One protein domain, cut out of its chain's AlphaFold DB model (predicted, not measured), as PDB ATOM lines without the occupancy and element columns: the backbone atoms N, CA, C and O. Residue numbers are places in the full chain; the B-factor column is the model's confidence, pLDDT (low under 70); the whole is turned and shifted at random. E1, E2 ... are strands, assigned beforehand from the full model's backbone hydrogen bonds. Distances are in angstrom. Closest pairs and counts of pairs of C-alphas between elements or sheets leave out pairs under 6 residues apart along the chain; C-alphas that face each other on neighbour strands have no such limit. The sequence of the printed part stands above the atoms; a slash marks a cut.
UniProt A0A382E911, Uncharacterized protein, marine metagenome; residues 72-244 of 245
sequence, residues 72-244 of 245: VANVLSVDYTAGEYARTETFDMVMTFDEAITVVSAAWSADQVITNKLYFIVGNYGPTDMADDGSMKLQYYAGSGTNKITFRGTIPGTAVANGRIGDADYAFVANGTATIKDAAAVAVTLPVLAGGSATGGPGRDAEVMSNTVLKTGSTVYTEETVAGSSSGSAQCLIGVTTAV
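This is residues 72 to 244 of the 245 residues of an uncharacterized protein of marine metagenome (UniProt A0A382E911). A strongly twisted sheet wraps partway round the middle of this domain as a loose, flattened barrel: E3 lies between E1 and E6, E5 and E4 lead round to E7, and E2, which follows E1, pairs with E11 beside E7. Unnamed residues 182 to 222 cover the side between E1 and the small hairpin of E9 and E10, where E10 packs on E7. The 173 printed residues have no named helix and eleven named strands, E1 to E11 in order along the chain; the branched sheet is mixed, E9 and E10 are antiparallel, and the class is all strand, with 72 residues in named elements, under half. The whole is compact, with a radius of gyration of the C-alphas of 15.4 A and spans of 50 by 33 by 25 A.

Begin at edge strand E1, residues 75 to 80, which runs on into E2, residues 83 to 85, at 72 degrees. E3, residues 90 to 104, bends by 127 degrees at residue 99. E1 is antiparallel to E3; look for N 79 and O 94, 2.9 A apart. E4, residues 118 to 125, E5, residues 132 to 142, and E6, residues 146 to 154, form a meander, each strand the antiparallel neighbour of the one before; find N 122 and O 136 at 2.9 A, then N 141 and O 150 at 2.9 A. E6 is also antiparallel to E3, with N 93 and O 151 at 2.9 A, and E3 to E6 form a Greek key, four strands in a row of which three, E4, E5 and E6, are a meander and the first, E3, is the antiparallel neighbour of the fourth, E6. E7, residues 163 to 166, extends the meander into a second Greek key, E4 to E7, with N 125 and O 164 at 2.7 A. E8, residues 179 to 181, is on the same side of E3 as E1, with N 102 and O 181 at 2.8 A. E9, residues 223 to 227, and E10, residues 233 to 237, form a hairpin, with N 224 and O 236 at 2.8 A. E10 comes closest to E7 at the C-alphas of Cys 236 and Gly 166, 4.3 A. E11, residues 240 to 242, is antiparallel to E7, with N 242 and O 163 at 3.0 A, and parallel to E2, with N 85 and O 241 at 2.9 A.

Find C-alpha 75 at (283.441, 211.918, 370.336), where E1 begins. E3 spans 21.6 A, E4 23.2 A, E5 27.1 A and E6 23.6 A; E11 ends at C-alpha 242, (290.407, 227.843, 350.150).

The C-alphas of Ala 184 and Ser 230 are the two farthest apart, 50.5 A. The printed part has no cut; E3 to E4, E7 to E8 and E8 to E9 are long links. No printed residue is under 70 in pLDDT.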
ATOM      1  N   VAL A  72     281.271 209.064 380.954       87.56
ATOM      2  CA  VAL A  72     281.327 210.403 380.358       87.56
ATOM      3  C   VAL A  72     281.367 210.300 378.836       87.56
ATOM      4  O   VAL A  72     282.107 209.469 378.308       87.56
ATOM      5  N   ALA A  73     280.640 211.197 378.170       90.94
ATOM      6  CA  ALA A  73     280.518 211.249 376.719       90.94
ATOM      7  C   ALA A  73     281.842 211.303 375.950       90.94
ATOM      8  O   ALA A  73     282.801 211.978 376.348       90.94
ATOM      9  N   ASN A  74     281.810 210.704 374.762       92.56
ATOM     10  CA  ASN A  74     282.942 210.523 373.864       92.56
ATOM     11  C   ASN A  74     282.608 211.004 372.456       92.56
ATOM     12  O   ASN A  74     281.483 210.843 371.985       92.56
ATOM     13  N   VAL A  75     283.596 211.565 371.755       95.06
ATOM     14  CA  VAL A  75     283.441 211.918 370.336       95.06
ATOM     15  C   VAL A  75     283.651 210.660 369.504       95.06
ATOM     16  O   VAL A  75     284.740 210.098 369.491       95.06
ATOM     17  N   LEU A  76     282.614 210.226 368.798       93.25
ATOM     18  CA  LEU A  76     282.645 209.068 367.910       93.25
ATOM     19  C   LEU A  76     283.227 209.404 366.541       93.25
ATOM     20  O   LEU A  76     283.924 208.585 365.951       93.25
ATOM     21  N   SER A  77     282.904 210.586 366.021       94.19
ATOM     22  CA  SER A  77     283.333 211.002 364.692       94.19
ATOM     23  C   SER A  77     283.234 212.507 364.496       94.19
ATOM     24  O   SER A  77     282.546 213.219 365.238       94.19
ATOM     25  N   VAL A  78     283.917 212.967 363.451       96.75
ATOM     26  CA  VAL A  78     283.891 214.346 362.984       96.75
ATOM     27  C   VAL A  78     283.583 214.351 361.495       96.75
ATOM     28  O   VAL A  78     284.244 213.676 360.709       96.75
ATOM     29  N   ASP A  79     282.588 215.138 361.111       96.00
ATOM     30  CA  ASP A  79     282.188 215.314 359.722       96.00
ATOM     31  C   ASP A  79     282.257 216.790 359.326       96.00
ATOM     32  O   ASP A  79     282.012 217.692 360.125       96.00
ATOM     33  N   TYR A  80     282.574 217.036 358.062       97.44
ATOM     34  CA  TYR A  80     282.615 218.364 357.462       97.44
ATOM     35  C   TYR A  80     282.341 218.244 355.961       97.44
ATOM     36  O   TYR A  80     282.493 217.174 355.359       97.44
ATOM     37  N   THR A  81     281.912 219.341 355.347       97.19
ATOM     38  CA  THR A  81     281.603 219.361 353.916       97.19
ATOM     39  C   THR A  81     282.882 219.585 353.109       97.19
ATOM     40  O   THR A  81     283.646 220.505 353.376       97.19
ATOM     41  N   ALA A  82     283.136 218.709 352.134       96.62
ATOM     42  CA  ALA A  82     284.203 218.914 351.159       96.62
ATOM     43  C   ALA A  82     283.797 220.027 350.181       96.62
ATOM     44  O   ALA A  82     282.643 220.085 349.752       96.62
ATOM     45  N   GLY A  83     284.743 220.882 349.818       97.62
ATOM     46  CA  GLY A  83     284.496 222.035 348.968       97.62
ATOM     47  C   GLY A  83     285.665 223.008 348.955       97.62
ATOM     48  O   GLY A  83     286.585 222.924 349.771       97.62
ATOM     49  N   GLU A  84     285.603 223.936 348.010       98.00
ATOM     50  CA  GLU A  84     286.449 225.122 348.004       98.00
ATOM     51  C   GLU A  84     285.685 226.262 348.685       98.00
ATOM     52  O   GLU A  84     284.547 226.538 348.309       98.00
ATOM     53  N   TYR A  85     286.300 226.894 349.685       97.94
ATOM     54  CA  TYR A  85     285.680 227.948 350.485       97.94
ATOM     55  C   TYR A  85     286.336 229.306 350.234       97.94
ATOM     56  O   TYR A  85     287.563 229.440 350.270       97.94
ATOM     57  N   ALA A  86     285.524 230.336 350.023       97.38
ATOM     58  CA  ALA A  86     285.998 231.701 349.836       97.38
ATOM     59  C   ALA A  86     286.462 232.334 351.156       97.38
ATOM     60  O   ALA A  86     286.071 231.940 352.259       97.38
ATOM     61  N   ARG A  87     287.271 233.393 351.059       95.69
ATOM     62  CA  ARG A  87     287.607 234.234 352.217       95.69
ATOM     63  C   ARG A  87     286.340 234.712 352.907       95.69
ATOM     64  O   ARG A  87     285.399 235.151 352.255       95.69
ATOM     65  N   THR A  88     286.354 234.718 354.237       93.75
ATOM     66  CA  THR A  88     285.227 235.134 355.087       93.75
ATOM     67  C   THR A  88     283.971 234.262 354.997       93.75
ATOM     68  O   THR A  88     282.993 234.538 355.694       93.75
ATOM     69  N   GLU A  89     283.999 233.179 354.218       96.38
ATOM     70  CA  GLU A  89     282.935 232.183 354.218       96.38
ATOM     71  C   GLU A  89     282.898 231.427 355.554       96.38
ATOM     72  O   GLU A  89     283.895 231.330 356.277       96.38
ATOM     73  N   THR A  90     281.728 230.909 355.916       97.75
ATOM     74  CA  THR A  90     281.582 230.047 357.087       97.75
ATOM     75  C   THR A  90     282.019 228.626 356.772       97.75
ATOM     76  O   THR A  90     281.599 228.062 355.765       97.75
ATOM     77  N   PHE A  91     282.766 228.023 357.687       98.12
ATOM     78  CA  PHE A  91     283.158 226.620 357.619       98.12
ATOM     79  C   PHE A  91     282.657 225.886 358.863       98.12
ATOM     80  O   PHE A  91     282.865 226.370 359.977       98.12
ATOM     81  N   ASP A  92     282.005 224.739 358.673       98.56
ATOM     82  CA  ASP A  92     281.390 223.965 359.752       98.56
ATOM     83  C   ASP A  92     282.060 222.600 359.919       98.56
ATOM     84  O   ASP A  92     282.285 221.876 358.949       98.56
ATOM     85  N   MET A  93     282.282 222.218 361.177       98.31
ATOM     86  CA  MET A  93     282.634 220.857 361.581       98.31
ATOM     87  C   MET A  93     281.587 220.339 362.567       98.31
ATOM     88  O   MET A  93     281.178 221.042 363.495       98.31
ATOM     89  N   VAL A  94     281.133 219.107 362.360       97.94
ATOM     90  CA  VAL A  94     280.090 218.458 363.154       97.94
ATOM     91  C   VAL A  94     280.694 217.309 363.936       97.94
ATOM     92  O   VAL A  94     281.228 216.367 363.363       97.94
ATOM     93  N   MET A  95     280.553 217.384 365.249       96.75
ATOM     94  CA  MET A  95     281.057 216.402 366.197       96.75
ATOM     95  C   MET A  95     279.908 215.486 366.584       96.75
ATOM     96  O   MET A  95     278.899 215.967 367.109       96.75
ATOM     97  N   THR A  96     280.042 214.188 366.326       96.31
ATOM     98  CA  THR A  96     279.068 213.191 366.776       96.31
ATOM     99  C   THR A  96     279.556 212.579 368.077       96.31
ATOM    100  O   THR A  96     280.609 211.953 368.107       96.31
ATOM    101  N   PHE A  97     278.784 212.747 369.141       95.12
ATOM    102  CA  PHE A  97     278.999 212.116 370.434       95.12
ATOM    103  C   PHE A  97     278.194 210.812 370.549       95.12
ATOM    104  O   PHE A  97     277.212 210.594 369.826       95.12
ATOM    105  N   ASP A  98     278.607 209.942 371.463       91.62
ATOM    106  CA  ASP A  98     277.898 208.709 371.831       91.62
ATOM    107  C   ASP A  98     276.628 208.950 372.660       91.62
ATOM    108  O   ASP A  98     275.768 208.074 372.761       91.62
ATOM    109  N   GLU A  99     276.454 210.162 373.178       92.00
ATOM    110  CA  GLU A  99     275.261 210.592 373.895       92.00
ATOM    111  C   GLU A  99     274.921 212.069 373.655       92.00
ATOM    112  O   GLU A  99     275.633 212.806 372.971       92.00
ATOM    113  N   ALA A 100     273.779 212.512 374.185       92.94
ATOM    114  CA  ALA A 100     273.360 213.900 374.058       92.94
ATOM    115  C   ALA A 100     274.234 214.828 374.915       92.94
ATOM    116  O   ALA A 100     274.407 214.594 376.109       92.94
ATOM    117  N   ILE A 101     274.709 215.923 374.322       96.31
ATOM    118  CA  ILE A 101     275.565 216.904 374.993       96.31
ATOM    119  C   ILE A 101     274.790 218.178 375.279       96.31
ATOM    120  O   ILE A 101     274.194 218.784 374.388       96.31
ATOM    121  N   THR A 102     274.857 218.646 376.521       97.44
ATOM    122  CA  THR A 102     274.430 219.997 376.888       97.44
ATOM    123  C   THR A 102     275.617 220.943 376.793       97.44
ATOM    124  O   THR A 102     276.610 220.768 377.500       97.44
ATOM    125  N   VAL A 103     275.502 221.973 375.956       98.19
ATOM    126  CA  VAL A 103     276.543 222.990 375.776       98.19
ATOM    127  C   VAL A 103     276.116 224.295 376.432       98.19
ATOM    128  O   VAL A 103     275.057 224.844 376.130       98.19
ATOM    129  N   VAL A 104     276.970 224.827 377.303       97.94
ATOM    130  CA  VAL A 104     276.883 226.199 377.806       97.94
ATOM    131  C   VAL A 104     278.004 226.987 377.139       97.94
ATOM    132  O   VAL A 104     279.176 226.750 377.405       97.94
ATOM    133  N   SER A 105     277.652 227.896 376.234       98.00
ATOM    134  CA  SER A 105     278.596 228.723 375.476       98.00
ATOM    135  C   SER A 105     277.877 229.974 374.976       98.00
ATOM    136  O   SER A 105     276.694 229.912 374.636       98.00
ATOM    137  N   ALA A 106     278.581 231.100 374.870       97.56
ATOM    138  CA  ALA A 106     278.114 232.199 374.037       97.56
ATOM    139  C   ALA A 106     278.047 231.740 372.568       97.56
ATOM    140  O   ALA A 106     278.829 230.885 372.138       97.56
ATOM    141  N   ALA A 107     277.089 232.287 371.816       93.00
ATOM    142  CA  ALA A 107     276.877 231.938 370.413       93.00
ATOM    143  C   ALA A 107     278.088 232.320 369.556       93.00
ATOM    144  O   ALA A 107     278.782 233.291 369.867       93.00
ATOM    145  N   TRP A 108     278.322 231.581 368.472       97.25
ATOM    146  CA  TRP A 108     279.333 231.911 367.469       97.25
ATOM    147  C   TRP A 108     279.272 233.385 367.024       97.25
ATOM    148  O   TRP A 108     278.197 233.967 366.879       97.25
ATOM    149  N   SER A 109     280.444 233.975 366.787       93.56
ATOM    150  CA  SER A 109     280.596 235.279 366.139       93.56
ATOM    151  C   SER A 109     281.770 235.261 365.158       93.56
ATOM    152  O   SER A 109     282.825 234.685 365.437       93.56
ATOM    153  N   ALA A 110     281.581 235.914 364.006       92.44
ATOM    154  CA  ALA A 110     282.555 235.965 362.911       92.44
ATOM    155  C   ALA A 110     283.834 236.759 363.247       92.44
ATOM    156  O   ALA A 110     284.848 236.638 362.567       92.44
ATOM    157  N   ASP A 111     283.802 237.562 364.310       89.75
ATOM    158  CA  ASP A 111     284.894 238.425 364.774       89.75
ATOM    159  C   ASP A 111     286.002 237.681 365.541       89.75
ATOM    160  O   ASP A 111     286.883 238.313 366.123       89.75
ATOM    161  N   GLN A 112     285.972 236.342 365.557       90.06
ATOM    162  CA  GLN A 112     286.980 235.503 366.213       90.06
ATOM    163  C   GLN A 112     287.075 235.736 367.742       90.06
ATOM    164  O   GLN A 112     288.079 235.373 368.369       90.06
ATOM    165  N   VAL A 113     286.061 236.330 368.382       95.44
ATOM    166  CA  VAL A 113     286.022 236.522 369.842       95.44
ATOM    167  C   VAL A 113     285.637 235.215 370.540       95.44
ATOM    168  O   VAL A 113     284.632 234.592 370.212       95.44
ATOM    169  N   ILE A 114     286.423 234.815 371.544       97.38
ATOM    170  CA  ILE A 114     286.304 233.513 372.235       97.38
ATOM    171  C   ILE A 114     285.861 233.617 373.698       97.38
ATOM    172  O   ILE A 114     285.804 232.610 374.400       97.38
ATOM    173  N   THR A 115     285.568 234.818 374.193       97.81
ATOM    174  CA  THR A 115     285.139 235.014 375.583       97.81
ATOM    175  C   THR A 115     283.838 234.262 375.855       97.81
ATOM    176  O   THR A 115     282.851 234.466 375.149       97.81
ATOM    177  N   ASN A 116     283.826 233.429 376.900       97.88
ATOM    178  CA  ASN A 116     282.688 232.581 377.278       97.88
ATOM    179  C   ASN A 116     282.271 231.570 376.199       97.88
ATOM    180  O   ASN A 116     281.094 231.211 376.133       97.88
ATOM    181  N   LYS A 117     283.202 231.119 375.345       98.50
ATOM    182  CA  LYS A 117     282.903 230.175 374.260       98.50
ATOM    183  C   LYS A 117     283.571 228.824 374.434       98.50
ATOM    184  O   LYS A 117     284.708 228.736 374.891       98.50
ATOM    185  N   LEU A 118     282.850 227.791 374.010       98.44
ATOM    186  CA  LEU A 118     283.421 226.501 373.658       98.44
ATOM    187  C   LEU A 118     283.895 226.573 372.204       98.44
ATOM    188  O   LEU A 118     283.105 226.916 371.320       98.44
ATOM    189  N   TYR A 119     285.165 226.282 371.959       98.44
ATOM    190  CA  TYR A 119     285.754 226.346 370.626       98.44
ATOM    191  C   TYR A 119     286.980 225.440 370.512       98.44
ATOM    192  O   TYR A 119     287.485 224.945 371.512       98.44
ATOM    193  N   PHE A 120     287.484 225.277 369.299       98.00
ATOM    194  CA  PHE A 120     288.843 224.812 369.025       98.00
ATOM    195  C   PHE A 120     289.423 225.656 367.887       98.00
ATOM    196  O   PHE A 120     288.705 226.437 367.249       98.00
ATOM    197  N   ILE A 121     290.734 225.581 367.690       97.44
ATOM    198  CA  ILE A 121     291.430 226.316 366.633       97.44
ATOM    199  C   ILE A 121     291.668 225.366 365.463       97.44
ATOM    200  O   ILE A 121     291.793 224.162 365.668       97.44
ATOM    201  N   VAL A 122     291.630 225.909 364.248       97.69
ATOM    202  CA  VAL A 122     292.038 225.215 363.027       97.69
ATOM    203  C   VAL A 122     292.818 226.190 362.156       97.69
ATOM    204  O   VAL A 122     292.364 227.316 361.945       97.69
ATOM    205  N   GLY A 123     293.986 225.786 361.671       97.62
ATOM    206  CA  GLY A 123     294.843 226.580 360.794       97.62
ATOM    207  C   GLY A 123     294.353 226.624 359.346       97.62
ATOM    208  O   GLY A 123     293.608 225.751 358.887       97.62
ATOM    209  N   ASN A 124     294.800 227.646 358.620       97.38
ATOM    210  CA  ASN A 124     294.701 227.732 357.169       97.38
ATOM    211  C   ASN A 124     296.117 227.789 356.594       97.38
ATOM    212  O   ASN A 124     296.748 228.843 356.571       97.38
ATOM    213  N   TYR A 125     296.596 226.663 356.090       98.12
ATOM    214  CA  TYR A 125     297.940 226.512 355.566       98.12
ATOM    215  C   TYR A 125     298.066 226.983 354.117       98.12
ATOM    216  O   TYR A 125     297.254 226.633 353.253       98.12
ATOM    217  N   GLY A 126     299.130 227.729 353.833       97.12
ATOM    218  CA  GLY A 126     299.514 228.103 352.478       97.12
ATOM    219  C   GLY A 126     300.017 226.891 351.673       97.12
ATOM    220  O   GLY A 126     300.740 226.045 352.202       97.12
ATOM    221  N   PRO A 127     299.706 226.781 350.365       96.75
ATOM    222  CA  PRO A 127     300.064 225.614 349.554       96.75
ATOM    223  C   PRO A 127     301.571 225.480 349.261       96.75
ATOM    224  O   PRO A 127     302.015 224.447 348.755       96.75
ATOM    225  N   THR A 128     302.368 226.520 349.513       97.25
ATOM    226  CA  THR A 128     303.784 226.564 349.124       97.25
ATOM    227  C   THR A 128     304.701 225.919 350.156       97.25
ATOM    228  O   THR A 128     305.595 225.160 349.779       97.25
ATOM    229  N   ASP A 129     304.498 226.201 351.434       96.69
ATOM    230  CA  ASP A 129     305.363 225.771 352.539       96.69
ATOM    231  C   ASP A 129     304.598 225.072 353.678       96.69
ATOM    232  O   ASP A 129     305.220 224.615 354.636       96.69
ATOM    233  N   MET A 130     303.265 224.963 353.571       97.44
ATOM    234  CA  MET A 130     302.374 224.475 354.629       97.44
ATOM    235  C   MET A 130     302.495 225.269 355.941       97.44
ATOM    236  O   MET A 130     302.217 224.739 357.016       97.44
ATOM    237  N   ALA A 131     302.905 226.539 355.871       96.19
ATOM    238  CA  ALA A 131     302.859 227.448 357.008       96.19
ATOM    239  C   ALA A 131     301.428 227.960 357.233       96.19
ATOM    240  O   ALA A 131     300.664 228.111 356.281       96.19
ATOM    241  N   ASP A 132     301.051 228.202 358.494       96.38
ATOM    242  CA  ASP A 132     299.726 228.736 358.832       96.38
ATOM    243  C   ASP A 132     299.635 230.217 358.428       96.38
ATOM    244  O   ASP A 132     300.257 231.082 359.049       96.38
ATOM    245  N   ASP A 133     298.844 230.501 357.395       94.25
ATOM    246  CA  ASP A 133     298.546 231.849 356.902       94.25
ATOM    247  C   ASP A 133     297.434 232.522 357.724       94.25
ATOM    248  O   ASP A 133     297.121 233.700 357.523       94.25
ATOM    249  N   GLY A 134     296.813 231.805 358.659       94.81
ATOM    250  CA  GLY A 134     295.861 232.349 359.612       94.81
ATOM    251  C   GLY A 134     294.936 231.276 360.162       94.81
ATOM    252  O   GLY A 134     294.463 230.415 359.438       94.81
ATOM    253  N   SER A 135     294.591 231.372 361.439       95.31
ATOM    254  CA  SER A 135     293.754 230.359 362.079       95.31
ATOM    255  C   SER A 135     292.310 230.831 362.269       95.31
ATOM    256  O   SER A 135     292.015 232.015 362.463       95.31
ATOM    257  N   MET A 136     291.394 229.875 362.265       96.56
ATOM    258  CA  MET A 136     289.987 230.037 362.590       96.56
ATOM    259  C   MET A 136     289.728 229.523 364.001       96.56
ATOM    260  O   MET A 136     290.196 228.452 364.374       96.56
ATOM    261  N   LYS A 137     288.914 230.236 364.778       97.56
ATOM    262  CA  LYS A 137     288.329 229.700 366.012       97.56
ATOM    263  C   LYS A 137     286.956 229.137 365.685       97.56
ATOM    264  O   LYS A 137     285.997 229.902 365.546       97.56
ATOM    265  N   LEU A 138     286.868 227.817 365.559       98.44
ATOM    266  CA  LEU A 138     285.611 227.114 365.349       98.44
ATOM    267  C   LEU A 138     284.849 227.083 366.673       98.44
ATOM    268  O   LEU A 138     285.204 226.346 367.586       98.44
ATOM    269  N   GLN A 139     283.830 227.930 366.803       98.56
ATOM    270  CA  GLN A 139     283.062 228.115 368.038       98.56
ATOM    271  C   GLN A 139     281.757 227.330 367.973       98.56
ATOM    272  O   GLN A 139     281.201 227.139 366.890       98.56
ATOM    273  N   TYR A 140     281.231 226.935 369.131       98.38
ATOM    274  CA  TYR A 140     279.905 226.330 369.224       98.38
ATOM    275  C   TYR A 140     278.855 227.168 368.472       98.38
ATOM    276  O   TYR A 140     278.694 228.368 368.717       98.38
ATOM    277  N   TYR A 141     278.129 226.509 367.569       98.50
ATOM    278  CA  TYR A 141     277.088 227.116 366.745       98.50
ATOM    279  C   TYR A 141     275.709 226.522 367.041       98.50
ATOM    280  O   TYR A 141     274.758 227.272 367.264       98.50
ATOM    281  N   ALA A 142     275.586 225.189 367.072       98.25
ATOM    282  CA  ALA A 142     274.296 224.521 367.238       98.25
ATOM    283  C   ALA A 142     274.418 223.092 367.791       98.25
ATOM    284  O   ALA A 142     275.496 222.501 367.800       98.25
ATOM    285  N   GLY A 143     273.279 222.530 368.209       97.25
ATOM    286  CA  GLY A 143     273.144 221.101 368.513       97.25
ATOM    287  C   GLY A 143     273.064 220.733 369.994       97.25
ATOM    288  O   GLY A 143     272.903 219.554 370.301       97.25
ATOM    289  N   SER A 144     273.131 221.695 370.922       97.62
ATOM    290  CA  SER A 144     272.961 221.406 372.355       97.62
ATOM    291  C   SER A 144     271.653 220.655 372.636       97.62
ATOM    292  O   SER A 144     270.600 220.992 372.096       97.62
ATOM    293  N   GLY A 145     271.719 219.655 373.514       94.81
ATOM    294  CA  GLY A 145     270.638 218.710 373.802       94.81
ATOM    295  C   GLY A 145     270.572 217.528 372.829       94.81
ATOM    296  O   GLY A 145     269.689 216.685 372.963       94.81
ATOM    297  N   THR A 146     271.491 217.449 371.865       95.38
ATOM    298  CA  THR A 146     271.608 216.348 370.900       95.38
ATOM    299  C   THR A 146     273.014 215.758 370.940       95.38
ATOM    300  O   THR A 146     273.902 216.299 371.594       95.38
ATOM    301  N   ASN A 147     273.228 214.651 370.233       95.38
ATOM    302  CA  ASN A 147     274.548 214.047 370.097       95.38
ATOM    303  C   ASN A 147     275.346 214.592 368.901       95.38
ATOM    304  O   ASN A 147     276.425 214.089 368.621       95.38
ATOM    305  N   LYS A 148     274.833 215.588 368.169       97.25
ATOM    306  CA  LYS A 148     275.545 216.219 367.051       97.25
ATOM    307  C   LYS A 148     275.747 217.691 367.337       97.25
ATOM    308  O   LYS A 148     274.792 218.464 367.313       97.25
ATOM    309  N   ILE A 149     276.990 218.077 367.598       98.06
ATOM    310  CA  ILE A 149     277.351 219.450 367.943       98.06
ATOM    311  C   ILE A 149     278.087 220.083 366.769       98.06
ATOM    312  O   ILE A 149     279.137 219.602 366.351       98.06
ATOM    313  N   THR A 150     277.532 221.168 366.235       98.56
ATOM    314  CA  THR A 150     278.131 221.919 365.131       98.56
ATOM    315  C   THR A 150     278.990 223.046 365.681       98.56
ATOM    316  O   THR A 150     278.517 223.877 366.464       98.56
ATOM    317  N   PHE A 151     280.232 223.098 365.217       98.69
ATOM    318  CA  PHE A 151     281.156 224.199 365.427       98.69
ATOM    319  C   PHE A 151     281.369 224.934 364.114       98.69
ATOM    320  O   PHE A 151     281.536 224.304 363.073       98.69
ATOM    321  N   ARG A 152     281.372 226.263 364.179       98.69
ATOM    322  CA  ARG A 152     281.481 227.140 363.017       98.69
ATOM    323  C   ARG A 152     282.688 228.049 363.137       98.69
ATOM    324  O   ARG A 152     282.904 228.670 364.177       98.69
ATOM    325  N   GLY A 153     283.448 228.153 362.061       98.00
ATOM    326  CA  GLY A 153     284.532 229.106 361.864       98.00
ATOM    327  C   GLY A 153     284.228 230.061 360.711       98.00
ATOM    328  O   GLY A 153     283.207 229.949 360.031       98.00
ATOM    329  N   THR A 154     285.139 231.002 360.496       97.44
ATOM    330  CA  THR A 154     285.138 231.906 359.342       97.44
ATOM    331  C   THR A 154     286.491 231.796 358.671       97.44
ATOM    332  O   THR A 154     287.491 232.048 359.346       97.44
ATOM    333  N   ILE A 155     286.516 231.458 357.378       96.75
ATOM    334  CA  ILE A 155     287.750 231.365 356.595       96.75
ATOM    335  C   ILE A 155     288.529 232.684 356.728       96.75
ATOM    336  O   ILE A 155     287.944 233.755 356.512       96.75
ATOM    337  N   PRO A 156     289.828 232.651 357.077       95.19
ATOM    338  CA  PRO A 156     290.607 233.862 357.290       95.19
ATOM    339  C   PRO A 156     290.671 234.728 356.030       95.19
ATOM    340  O   PRO A 156     290.787 234.230 354.912       95.19
ATOM    341  N   GLY A 157     290.673 236.053 356.196       94.75
ATOM    342  CA  GLY A 157     290.873 236.983 355.075       94.75
ATOM    343  C   GLY A 157     292.259 236.870 354.420       94.75
ATOM    344  O   GLY A 157     292.460 237.369 353.315       94.75
ATOM    345  N   THR A 158     293.202 236.209 355.089       94.06
ATOM    346  CA  THR A 158     294.545 235.888 354.599       94.06
ATOM    347  C   THR A 158     294.594 234.624 353.745       94.06
ATOM    348  O   THR A 158     295.603 234.410 353.082       94.06
ATOM    349  N   ALA A 159     293.518 233.826 353.694       95.56
ATOM    350  CA  ALA A 159     293.497 232.581 352.937       95.56
ATOM    351  C   ALA A 159     293.864 232.801 351.463       95.56
ATOM    352  O   ALA A 159     293.511 233.816 350.857       95.56
ATOM    353  N   VAL A 160     294.590 231.862 350.871       96.06
ATOM    354  CA  VAL A 160     295.050 231.928 349.478       96.06
ATOM    355  C   VAL A 160     294.404 230.821 348.651       96.06
ATOM    356  O   VAL A 160     293.808 229.894 349.195       96.06
ATOM    357  N   ALA A 161     294.505 230.919 347.325       96.75
ATOM    358  CA  ALA A 161     293.987 229.889 346.432       96.75
ATOM    359  C   ALA A 161     294.729 228.564 346.655       96.75
ATOM    360  O   ALA A 161     295.960 228.548 346.694       96.75
ATOM    361  N   ASN A 162     293.983 227.464 346.747       96.88
ATOM    362  CA  ASN A 162     294.480 226.130 347.099       96.88
ATOM    363  C   ASN A 162     295.067 226.018 348.517       96.88
ATOM    364  O   ASN A 162     295.791 225.058 348.795       96.88
ATOM    365  N   GLY A 163     294.769 226.970 349.410       97.69
ATOM    366  CA  GLY A 163     295.089 226.826 350.830       97.69
ATOM    367  C   GLY A 163     294.404 225.599 351.429       97.69
ATOM    368  O   GLY A 163     293.416 225.097 350.884       97.69
ATOM    369  N   ARG A 164     294.967 225.076 352.516       98.19
ATOM    370  CA  ARG A 164     294.526 223.843 353.175       98.19
ATOM    371  C   ARG A 164     294.076 224.133 354.594       98.19
ATOM    372  O   ARG A 164     294.636 224.995 355.251       98.19
ATOM    373  N   ILE A 165     293.085 223.397 355.076       98.19
ATOM    374  CA  ILE A 165     292.571 223.547 356.440       98.19
ATOM    375  C   ILE A 165     293.045 222.350 357.259       98.19
ATOM    376  O   ILE A 165     292.930 221.223 356.783       98.19
ATOM    377  N   GLY A 166     293.571 222.581 358.460       97.56
ATOM    378  CA  GLY A 166     294.008 221.509 359.353       97.56
ATOM    379  C   GLY A 166     294.497 222.016 360.708       97.56
ATOM    380  O   GLY A 166     294.709 223.213 360.886       97.56
ATOM    381  N   ASP A 167     294.660 221.114 361.666       97.25
ATOM    382  CA  ASP A 167     295.248 221.388 362.979       97.25
ATOM    383  C   ASP A 167     296.011 220.143 363.456       97.25
ATOM    384  O   ASP A 167     295.710 219.029 363.036       97.25
ATOM    385  N   ALA A 168     297.013 220.317 364.317       94.25
ATOM    386  CA  ALA A 168     297.770 219.190 364.858       94.25
ATOM    387  C   ALA A 168     296.986 218.403 365.922       94.25
ATOM    388  O   ALA A 168     297.215 217.206 366.082       94.25
ATOM    389  N   ASP A 169     296.078 219.073 366.636       94.75
ATOM    390  CA  ASP A 169     295.452 218.567 367.856       94.75
ATOM    391  C   ASP A 169     293.916 218.674 367.825       94.75
ATOM    392  O   ASP A 169     293.216 217.819 368.378       94.75
ATOM    393  N   TYR A 170     293.364 219.738 367.221       97.31
ATOM    394  CA  TYR A 170     291.938 220.112 367.322       97.31
ATOM    395  C   TYR A 170     291.437 220.126 368.779       97.31
ATOM    396  O   TYR A 170     290.345 219.649 369.102       97.31
ATOM    397  N   ALA A 171     292.264 220.645 369.687       97.00
ATOM    398  CA  ALA A 171     291.994 220.612 371.116       97.00
ATOM    399  C   ALA A 171     290.809 221.510 371.495       97.00
ATOM    400  O   ALA A 171     290.802 222.717 371.232       97.00
ATOM    401  N   PHE A 172     289.816 220.930 372.168       97.44
ATOM    402  CA  PHE A 172     288.679 221.690 372.672       97.44
ATOM    403  C   PHE A 172     289.093 222.611 373.816       97.44
ATOM    404  O   PHE A 172     289.803 222.228 374.745       97.44
ATOM    405  N   VAL A 173     288.550 223.823 373.795       97.88
ATOM    406  CA  VAL A 173     288.750 224.847 374.811       97.88
ATOM    407  C   VAL A 173     287.397 225.373 375.260       97.88
ATOM    408  O   VAL A 173     286.601 225.870 374.464       97.88
ATOM    409  N   ALA A 174     287.150 225.309 376.565       97.88
ATOM    410  CA  ALA A 174     286.054 226.008 377.211       97.88
ATOM    411  C   ALA A 174     286.617 227.260 377.891       97.88
ATOM    412  O   ALA A 174     287.317 227.173 378.898       97.88
ATOM    413  N   ASN A 175     286.357 228.428 377.309       98.25
ATOM    414  CA  ASN A 175     286.851 229.695 377.832       98.25
ATOM    415  C   ASN A 175     285.791 230.380 378.699       98.25
ATOM    416  O   ASN A 175     284.611 230.401 378.350       98.25
ATOM    417  N   GLY A 176     286.215 230.986 379.807       97.38
ATOM    418  CA  GLY A 176     285.342 231.707 380.729       97.38
ATOM    419  C   GLY A 176     284.274 230.798 381.332       97.38
ATOM    420  O   GLY A 176     284.589 229.791 381.956       97.38
ATOM    421  N   THR A 177     283.003 231.158 381.156       96.94
ATOM    422  CA  THR A 177     281.866 230.389 381.690       96.94
ATOM    423  C   THR A 177     281.431 229.222 380.802       96.94
ATOM    424  O   THR A 177     280.412 228.596 381.097       96.94
ATOM    425  N   ALA A 178     282.123 228.966 379.689       98.19
ATOM    426  CA  ALA A 178     281.750 227.871 378.808       98.19
ATOM    427  C   ALA A 178     281.973 226.511 379.483       98.19
ATOM    428  O   ALA A 178     282.912 226.330 380.254       98.19
ATOM    429  N   THR A 179     281.110 225.541 379.193       97.69
ATOM    430  CA  THR A 179     281.257 224.156 379.655       97.69
ATOM    431  C   THR A 179     280.386 223.216 378.825       97.69
ATOM    432  O   THR A 179     279.427 223.650 378.182       97.69
ATOM    433  N   ILE A 180     280.706 221.924 378.857       97.06
ATOM    434  CA  ILE A 180     279.903 220.865 378.251       97.06
ATOM    435  C   ILE A 180     279.617 219.762 379.259       97.06
ATOM    436  O   ILE A 180     280.453 219.437 380.106       97.06
ATOM    437  N   LYS A 181     278.413 219.204 379.165       96.31
ATOM    438  CA  LYS A 181     277.950 218.113 380.015       96.31
ATOM    439  C   LYS A 181     277.326 217.007 379.188       96.31
ATOM    440  O   LYS A 181     276.694 217.291 378.172       96.31
ATOM    441  N   ASP A 182     277.483 215.786 379.663       93.62
ATOM    442  CA  ASP A 182     276.861 214.604 379.089       93.62
ATOM    443  C   ASP A 182     275.367 214.496 379.441       93.62
ATOM    444  O   ASP A 182     274.789 215.386 380.086       93.62
ATOM    445  N   ALA A 183     274.719 213.401 379.030       90.00
ATOM    446  CA  ALA A 183     273.299 213.196 379.287       90.00
ATOM    447  C   ALA A 183     272.999 212.932 380.776       90.00
ATOM    448  O   ALA A 183     271.864 213.132 381.217       90.00
ATOM    449  N   ALA A 184     274.003 212.534 381.566       89.31
ATOM    450  CA  ALA A 184     273.934 212.405 383.021       89.31
ATOM    451  C   ALA A 184     274.253 213.723 383.763       89.31
ATOM    452  O   ALA A 184     274.298 213.747 384.996       89.31
ATOM    453  N   ALA A 185     274.421 214.832 383.031       91.19
ATOM    454  CA  ALA A 185     274.792 216.152 383.535       91.19
ATOM    455  C   ALA A 185     276.170 216.213 384.228       91.19
ATOM    456  O   ALA A 185     276.443 217.156 384.986       91.19
ATOM    457  N   VAL A 186     277.045 215.249 383.943       92.25
ATOM    458  CA  VAL A 186     278.444 215.237 384.373       92.25
ATOM    459  C   VAL A 186     279.272 216.039 383.372       92.25
ATOM    460  O   VAL A 186     278.988 216.067 382.177       92.25
ATOM    461  N   ALA A 187     280.271 216.771 383.868       94.50
ATOM    462  CA  ALA A 187     281.147 217.560 383.010       94.50
ATOM    463  C   ALA A 187     281.968 216.641 382.098       94.50
ATOM    464  O   ALA A 187     282.664 215.743 382.578       94.50
ATOM    465  N   VAL A 188     281.920 216.907 380.795       94.06
ATOM    466  CA  VAL A 188     282.726 216.178 379.816       94.06
ATOM    467  C   VAL A 188     284.143 216.732 379.848       94.06
ATOM    468  O   VAL A 188     284.355 217.947 379.863       94.06
ATOM    469  N   THR A 189     285.134 215.842 379.873       92.62
ATOM    470  CA  THR A 189     286.525 216.269 379.684       92.62
ATOM    471  C   THR A 189     286.701 216.689 378.236       92.62
ATOM    472  O   THR A 189     286.354 215.933 377.333       92.62
ATOM    473  N   LEU A 190     287.248 217.880 378.019       95.31
ATOM    474  CA  LEU A 190     287.438 218.422 376.681       95.31
ATOM    475  C   LEU A 190     288.386 217.526 375.867       95.31
ATOM    476  O   LEU A 190     289.506 217.288 376.325       95.31
ATOM    477  N   PRO A 191     287.947 217.014 374.705       94.50
ATOM    478  CA  PRO A 191     288.748 216.091 373.918       94.50
ATOM    479  C   PRO A 191     289.814 216.821 373.092       94.50
ATOM    480  O   PRO A 191     289.634 217.961 372.657       94.50
ATOM    481  N   VAL A 192     290.905 216.108 372.837       96.75
ATOM    482  CA  VAL A 192     291.884 216.396 371.780       96.75
ATOM    483  C   VAL A 192     291.655 215.372 370.674       96.75
ATOM    484  O   VAL A 192     291.634 214.175 370.966       96.75
ATOM    485  N   LEU A 193     291.398 215.817 369.444       96.69
ATOM    486  CA  LEU A 193     290.851 214.953 368.390       96.69
ATOM    487  C   LEU A 193     291.908 214.382 367.436       96.69
ATOM    488  O   LEU A 193     291.596 213.429 366.723       96.69
ATOM    489  N   ALA A 194     293.120 214.934 367.437       95.88
ATOM    490  CA  ALA A 194     294.263 214.476 366.650       95.88
ATOM    491  C   ALA A 194     295.545 214.438 367.498       95.88
ATOM    492  O   ALA A 194     295.584 214.955 368.617       95.88
ATOM    493  N   GLY A 195     296.598 213.836 366.952       89.88
ATOM    494  CA  GLY A 195     297.946 213.899 367.492       89.88
ATOM    495  C   GLY A 195     298.262 212.806 368.515       89.88
ATOM    496  O   GLY A 195     297.408 212.076 369.019       89.88
ATOM    497  N   GLY A 196     299.542 212.719 368.893       82.44
ATOM    498  CA  GLY A 196     300.073 211.659 369.766       82.44
ATOM    499  C   GLY A 196     299.585 211.685 371.224       82.44
ATOM    500  O   GLY A 196     300.047 210.889 372.039       82.44
ATOM    501  N   SER A 197     298.702 212.615 371.586       84.50
ATOM    502  CA  SER A 197     298.044 212.705 372.899       84.50
ATOM    503  C   SER A 197     296.532 212.905 372.762       84.50
ATOM    504  O   SER A 197     295.901 213.496 373.642       84.50
ATOM    505  N   ALA A 198     295.954 212.426 371.654       89.75
ATOM    506  CA  ALA A 198     294.520 212.450 371.433       89.75
ATOM    507  C   ALA A 198     293.766 211.769 372.585       89.75
ATOM    508  O   ALA A 198     294.154 210.722 373.101       89.75
ATOM    509  N   THR A 199     292.671 212.403 372.986       90.75
ATOM    510  CA  THR A 199     291.746 211.942 374.035       90.75
ATOM    511  C   THR A 199     290.305 211.892 373.526       90.75
ATOM    512  O   THR A 199     289.352 211.842 374.305       90.75
ATOM    513  N   GLY A 200     290.139 211.955 372.202       87.38
ATOM    514  CA  GLY A 200     288.883 211.730 371.508       87.38
ATOM    515  C   GLY A 200     288.596 210.243 371.304       87.38
ATOM    516  O   GLY A 200     289.187 209.367 371.940       87.38
ATOM    517  N   GLY A 201     287.668 209.962 370.397       87.69
ATOM    518  CA  GLY A 201     287.331 208.604 369.989       87.69
ATOM    519  C   GLY A 201     286.414 207.872 370.972       87.69
ATOM    520  O   GLY A 201     286.244 208.308 372.112       87.69
ATOM    521  N   PRO A 202     285.837 206.726 370.558       84.56
ATOM    522  CA  PRO A 202     284.868 205.972 371.360       84.56
ATOM    523  C   PRO A 202     285.366 205.514 372.742       84.56
ATOM    524  O   PRO A 202     284.544 205.239 373.611       84.56
ATOM    525  N   GLY A 203     286.685 205.409 372.945       84.56
ATOM    526  CA  GLY A 203     287.316 205.013 374.210       84.56
ATOM    527  C   GLY A 203     288.050 206.136 374.954       84.56
ATOM    528  O   GLY A 203     288.604 205.880 376.023       84.56
ATOM    529  N   ARG A 204     288.032 207.379 374.438       83.88
ATOM    530  CA  ARG A 204     288.816 208.533 374.951       83.88
ATOM    531  C   ARG A 204     290.327 208.366 374.824       83.88
ATOM    532  O   ARG A 204     291.092 208.946 375.594       83.88
ATOM    533  N   ASP A 205     290.743 207.541 373.882       87.06
ATOM    534  CA  ASP A 205     292.105 207.048 373.722       87.06
ATOM    535  C   ASP A 205     292.540 206.986 372.252       87.06
ATOM    536  O   ASP A 205     293.567 206.385 371.937       87.06
ATOM    537  N   ALA A 206     291.771 207.604 371.350       88.50
ATOM    538  CA  ALA A 206     292.020 207.538 369.920       88.50
ATOM    539  C   ALA A 206     291.809 208.883 369.217       88.50
ATOM    540  O   ALA A 206     290.993 209.719 369.611       88.50
ATOM    541  N   GLU A 207     292.538 209.065 368.122       94.06
ATOM    542  CA  GLU A 207     292.278 210.139 367.171       94.06
ATOM    543  C   GLU A 207     290.920 209.913 366.493       94.06
ATOM    544  O   GLU A 207     290.534 208.781 366.191       94.06
ATOM    545  N   VAL A 208     290.205 211.001 366.220       95.00
ATOM    546  CA  VAL A 208     289.046 211.021 365.309       95.00
ATOM    547  C   VAL A 208     289.281 211.910 364.088       95.00
ATOM    548  O   VAL A 208     288.476 211.904 363.162       95.00
ATOM    549  N   MET A 209     290.397 212.639 364.087       96.69
ATOM    550  CA  MET A 209     290.940 213.401 362.973       96.69
ATOM    551  C   MET A 209     292.326 212.830 362.669       96.69
ATOM    552  O   MET A 209     293.241 212.998 363.470       96.69
ATOM    553  N   SER A 210     292.448 212.063 361.583       95.19
ATOM    554  CA  SER A 210     293.729 211.549 361.090       95.19
ATOM    555  C   SER A 210     293.599 210.935 359.693       95.19
ATOM    556  O   SER A 210     292.507 210.660 359.185       95.19
ATOM    557  N   ASN A 211     294.742 210.617 359.083       94.88
ATOM    558  CA  ASN A 211     294.815 209.878 357.819       94.88
ATOM    559  C   ASN A 211     294.536 208.366 357.929       94.88
ATOM    560  O   ASN A 211     294.710 207.632 356.955       94.88
ATOM    561  N   THR A 212     294.079 207.905 359.095       93.50
ATOM    562  CA  THR A 212     293.649 206.517 359.327       93.50
ATOM    563  C   THR A 212     292.199 206.406 359.804       93.50
ATOM    564  O   THR A 212     291.657 205.301 359.852       93.50
ATOM    565  N   VAL A 213     291.538 207.531 360.100       93.31
ATOM    566  CA  VAL A 213     290.150 207.571 360.582       93.31
ATOM    567  C   VAL A 213     289.211 207.977 359.455       93.31
ATOM    568  O   VAL A 213     289.390 209.024 358.840       93.31
ATOM    569  N   LEU A 214     288.191 207.159 359.189       92.56
ATOM    570  CA  LEU A 214     287.177 207.419 358.165       92.56
ATOM    571  C   LEU A 214     286.127 208.430 358.636       92.56
ATOM    572  O   LEU A 214     285.702 208.408 359.790       92.56
ATOM    573  N   LYS A 215     285.640 209.256 357.706       90.25
ATOM    574  CA  LYS A 215     284.405 210.032 357.893       90.25
ATOM    575  C   LYS A 215     283.215 209.098 358.094       90.25
ATOM    576  O   LYS A 215     283.200 207.975 357.576       90.25
ATOM    577  N   THR A 216     282.187 209.567 358.795       85.69
ATOM    578  CA  THR A 216     281.036 208.732 359.154       85.69
ATOM    579  C   THR A 216     280.365 208.158 357.904       85.69
ATOM    580  O   THR A 216     279.918 208.897 357.029       85.69
ATOM    581  N   GLY A 217     280.272 206.827 357.815       87.06
ATOM    582  CA  GLY A 217     279.622 206.147 356.687       87.06
ATOM    583  C   GLY A 217     280.321 206.346 355.336       87.06
ATOM    584  O   GLY A 217     279.684 206.194 354.295       87.06
ATOM    585  N   SER A 218     281.608 206.707 355.337       88.88
ATOM    586  CA  SER A 218     282.395 206.987 354.136       88.88
ATOM    587  C   SER A 218     283.588 206.042 353.993       88.88
ATOM    588  O   SER A 218     284.033 205.418 354.951       88.88
ATOM    589  N   THR A 219     284.149 205.978 352.786       93.44
ATOM    590  CA  THR A 219     285.454 205.356 352.500       93.44
ATOM    591  C   THR A 219     286.587 206.386 352.444       93.44
ATOM    592  O   THR A 219     287.687 206.069 352.001       93.44
ATOM    593  N   VAL A 220     286.309 207.637 352.823       93.62
ATOM    594  CA  VAL A 220     287.256 208.757 352.801       93.62
ATOM    595  C   VAL A 220     287.733 209.036 354.222       93.62
ATOM    596  O   VAL A 220     286.908 209.162 355.128       93.62
ATOM    597  N   TYR A 221     289.049 209.155 354.411       97.00
ATOM    598  CA  TYR A 221     289.622 209.557 355.696       97.00
ATOM    599  C   TYR A 221     289.277 211.012 356.052       97.00
ATOM    600  O   TYR A 221     288.863 211.813 355.209       97.00
ATOM    601  N   THR A 222     289.410 211.353 357.326       97.25
ATOM    602  CA  THR A 222     289.221 212.718 357.824       97.25
ATOM    603  C   THR A 222     290.396 213.612 357.443       97.25
ATOM    604  O   THR A 222     290.185 214.781 357.147       97.25
ATOM    605  N   GLU A 223     291.616 213.083 357.345       97.81
ATOM    606  CA  GLU A 223     292.785 213.886 356.968       97.81
ATOM    607  C   GLU A 223     293.700 213.201 355.955       97.81
ATOM    608  O   GLU A 223     293.665 211.989 355.759       97.81
ATOM    609  N   GLU A 224     294.535 213.997 355.300       97.38
ATOM    610  CA  GLU A 224     295.661 213.548 354.492       97.38
ATOM    611  C   GLU A 224     296.916 214.351 354.848       97.38
ATOM    612  O   GLU A 224     296.847 215.529 355.205       97.38
ATOM    613  N   THR A 225     298.087 213.728 354.704       97.25
ATOM    614  CA  THR A 225     299.354 214.465 354.753       97.25
ATOM    615  C   THR A 225     299.527 215.230 353.445       97.25
ATOM    616  O   THR A 225     299.736 214.616 352.399       97.25
ATOM    617  N   VAL A 226     299.499 216.561 353.497       97.94
ATOM    618  CA  VAL A 226     299.753 217.420 352.333       97.94
ATOM    619  C   VAL A 226     301.153 218.004 352.437       97.94
ATOM    620  O   VAL A 226     301.511 218.573 353.464       97.94
ATOM    621  N   ALA A 227     301.947 217.869 351.375       97.88
ATOM    622  CA  ALA A 227     303.249 218.520 351.252       97.88
ATOM    623  C   ALA A 227     303.116 219.858 350.516       97.88
ATOM    624  O   ALA A 227     302.374 219.959 349.533       97.88
ATOM    625  N   GLY A 228     303.858 220.869 350.965       97.56
ATOM    626  CA  GLY A 228     303.960 222.132 350.244       97.56
ATOM    627  C   GLY A 228     304.757 221.966 348.953       97.56
ATOM    628  O   GLY A 228     305.634 221.106 348.844       97.56
ATOM    629  N   SER A 229     304.473 222.802 347.952       97.31
ATOM    630  CA  SER A 229     305.182 222.738 346.665       97.31
ATOM    631  C   SER A 229     306.674 223.084 346.756       97.31
ATOM    632  O   SER A 229     307.430 222.759 345.840       97.31
ATOM    633  N   SER A 230     307.104 223.727 347.846       97.12
ATOM    634  CA  SER A 230     308.502 224.082 348.112       97.12
ATOM    635  C   SER A 230     309.087 223.394 349.345       97.12
ATOM    636  O   SER A 230     310.246 222.980 349.322       97.12
ATOM    637  N   SER A 231     308.320 223.292 350.433       97.06
ATOM    638  CA  SER A 231     308.765 222.734 351.710       97.06
ATOM    639  C   SER A 231     307.571 222.414 352.612       97.06
ATOM    640  O   SER A 231     306.434 222.724 352.266       97.06
ATOM    641  N   GLY A 232     307.847 221.789 353.758       96.94
ATOM    642  CA  GLY A 232     306.856 221.538 354.801       96.94
ATOM    643  C   GLY A 232     305.795 220.496 354.443       96.94
ATOM    644  O   GLY A 232     305.628 220.068 353.299       96.94
ATOM    645  N   SER A 233     305.086 220.057 355.477       97.19
ATOM    646  CA  SER A 233     303.934 219.172 355.362       97.19
ATOM    647  C   SER A 233     303.026 219.349 356.573       97.19
ATOM    648  O   SER A 233     303.542 219.514 357.679       97.19
ATOM    649  N   ALA A 234     301.716 219.236 356.383       96.81
ATOM    650  CA  ALA A 234     300.728 219.269 357.462       96.81
ATOM    651  C   ALA A 234     299.664 218.176 357.269       96.81
ATOM    652  O   ALA A 234     299.408 217.753 356.138       96.81
ATOM    653  N   GLN A 235     299.038 217.723 358.362       96.81
ATOM    654  CA  GLN A 235     297.766 217.002 358.258       96.81
ATOM    655  C   GLN A 235     296.682 218.015 357.895       96.81
ATOM    656  O   GLN A 235     296.567 219.061 358.532       96.81
ATOM    657  N   CYS A 236     295.944 217.736 356.828       98.06
ATOM    658  CA  CYS A 236     294.904 218.621 356.327       98.06
ATOM    659  C   CYS A 236     293.622 217.840 356.069       98.06
ATOM    660  O   CYS A 236     293.654 216.681 355.653       98.06
ATOM    661  N   LEU A 237     292.491 218.513 356.229       98.25
ATOM    662  CA  LEU A 237     291.172 217.987 355.922       98.25
ATOM    663  C   LEU A 237     291.088 217.535 354.458       98.25
ATOM    664  O   LEU A 237     291.260 218.332 353.531       98.25
ATOM    665  N   ILE A 238     290.726 216.268 354.232       97.94
ATOM    666  CA  ILE A 238     290.536 215.756 352.867       97.94
ATOM    667  C   ILE A 238     289.377 216.477 352.183       97.94
ATOM    668  O   ILE A 238     288.245 216.470 352.688       97.94
ATOM    669  N   GLY A 239     289.651 216.992 350.983       96.50
ATOM    670  CA  GLY A 239     288.654 217.571 350.084       96.50
ATOM    671  C   GLY A 239     288.242 218.999 350.433       96.50
ATOM    672  O   GLY A 239     287.213 219.451 349.942       96.50
ATOM    673  N   VAL A 240     289.006 219.691 351.282       98.00
ATOM    674  CA  VAL A 240     288.751 221.087 351.648       98.00
ATOM    675  C   VAL A 240     289.909 221.957 351.184       98.00
ATOM    676  O   VAL A 240     291.071 221.684 351.501       98.00
ATOM    677  N   THR A 241     289.588 223.006 350.433       97.94
ATOM    678  CA  THR A 241     290.546 224.025 349.999       97.94
ATOM    679  C   THR A 241     289.979 225.424 350.190       97.94
ATOM    680  O   THR A 241     288.772 225.595 350.357       97.94
ATOM    681  N   THR A 242     290.838 226.439 350.145       97.81
ATOM    682  CA  THR A 242     290.407 227.843 350.150       97.81
ATOM    683  C   THR A 242     290.632 228.541 348.814       97.81
ATOM    684  O   THR A 242     291.570 228.221 348.079       97.81
ATOM    685  N   ALA A 243     289.798 229.543 348.540       93.44
ATOM    686  CA  ALA A 243     289.889 230.462 347.413       93.44
ATOM    687  C   ALA A 243     290.166 231.901 347.878       93.44
ATOM    688  O   ALA A 243     290.012 232.259 349.046       93.44
ATOM    689  N   VAL A 244     290.573 232.757 346.937       85.38
ATOM    690  CA  VAL A 244     290.824 234.191 347.181       85.38
ATOM    691  C   VAL A 244     289.570 235.070 347.096       85.38
ATOM    692  O   VAL A 244     289.618 236.210 347.564       85.38
TER     693      VAL A 244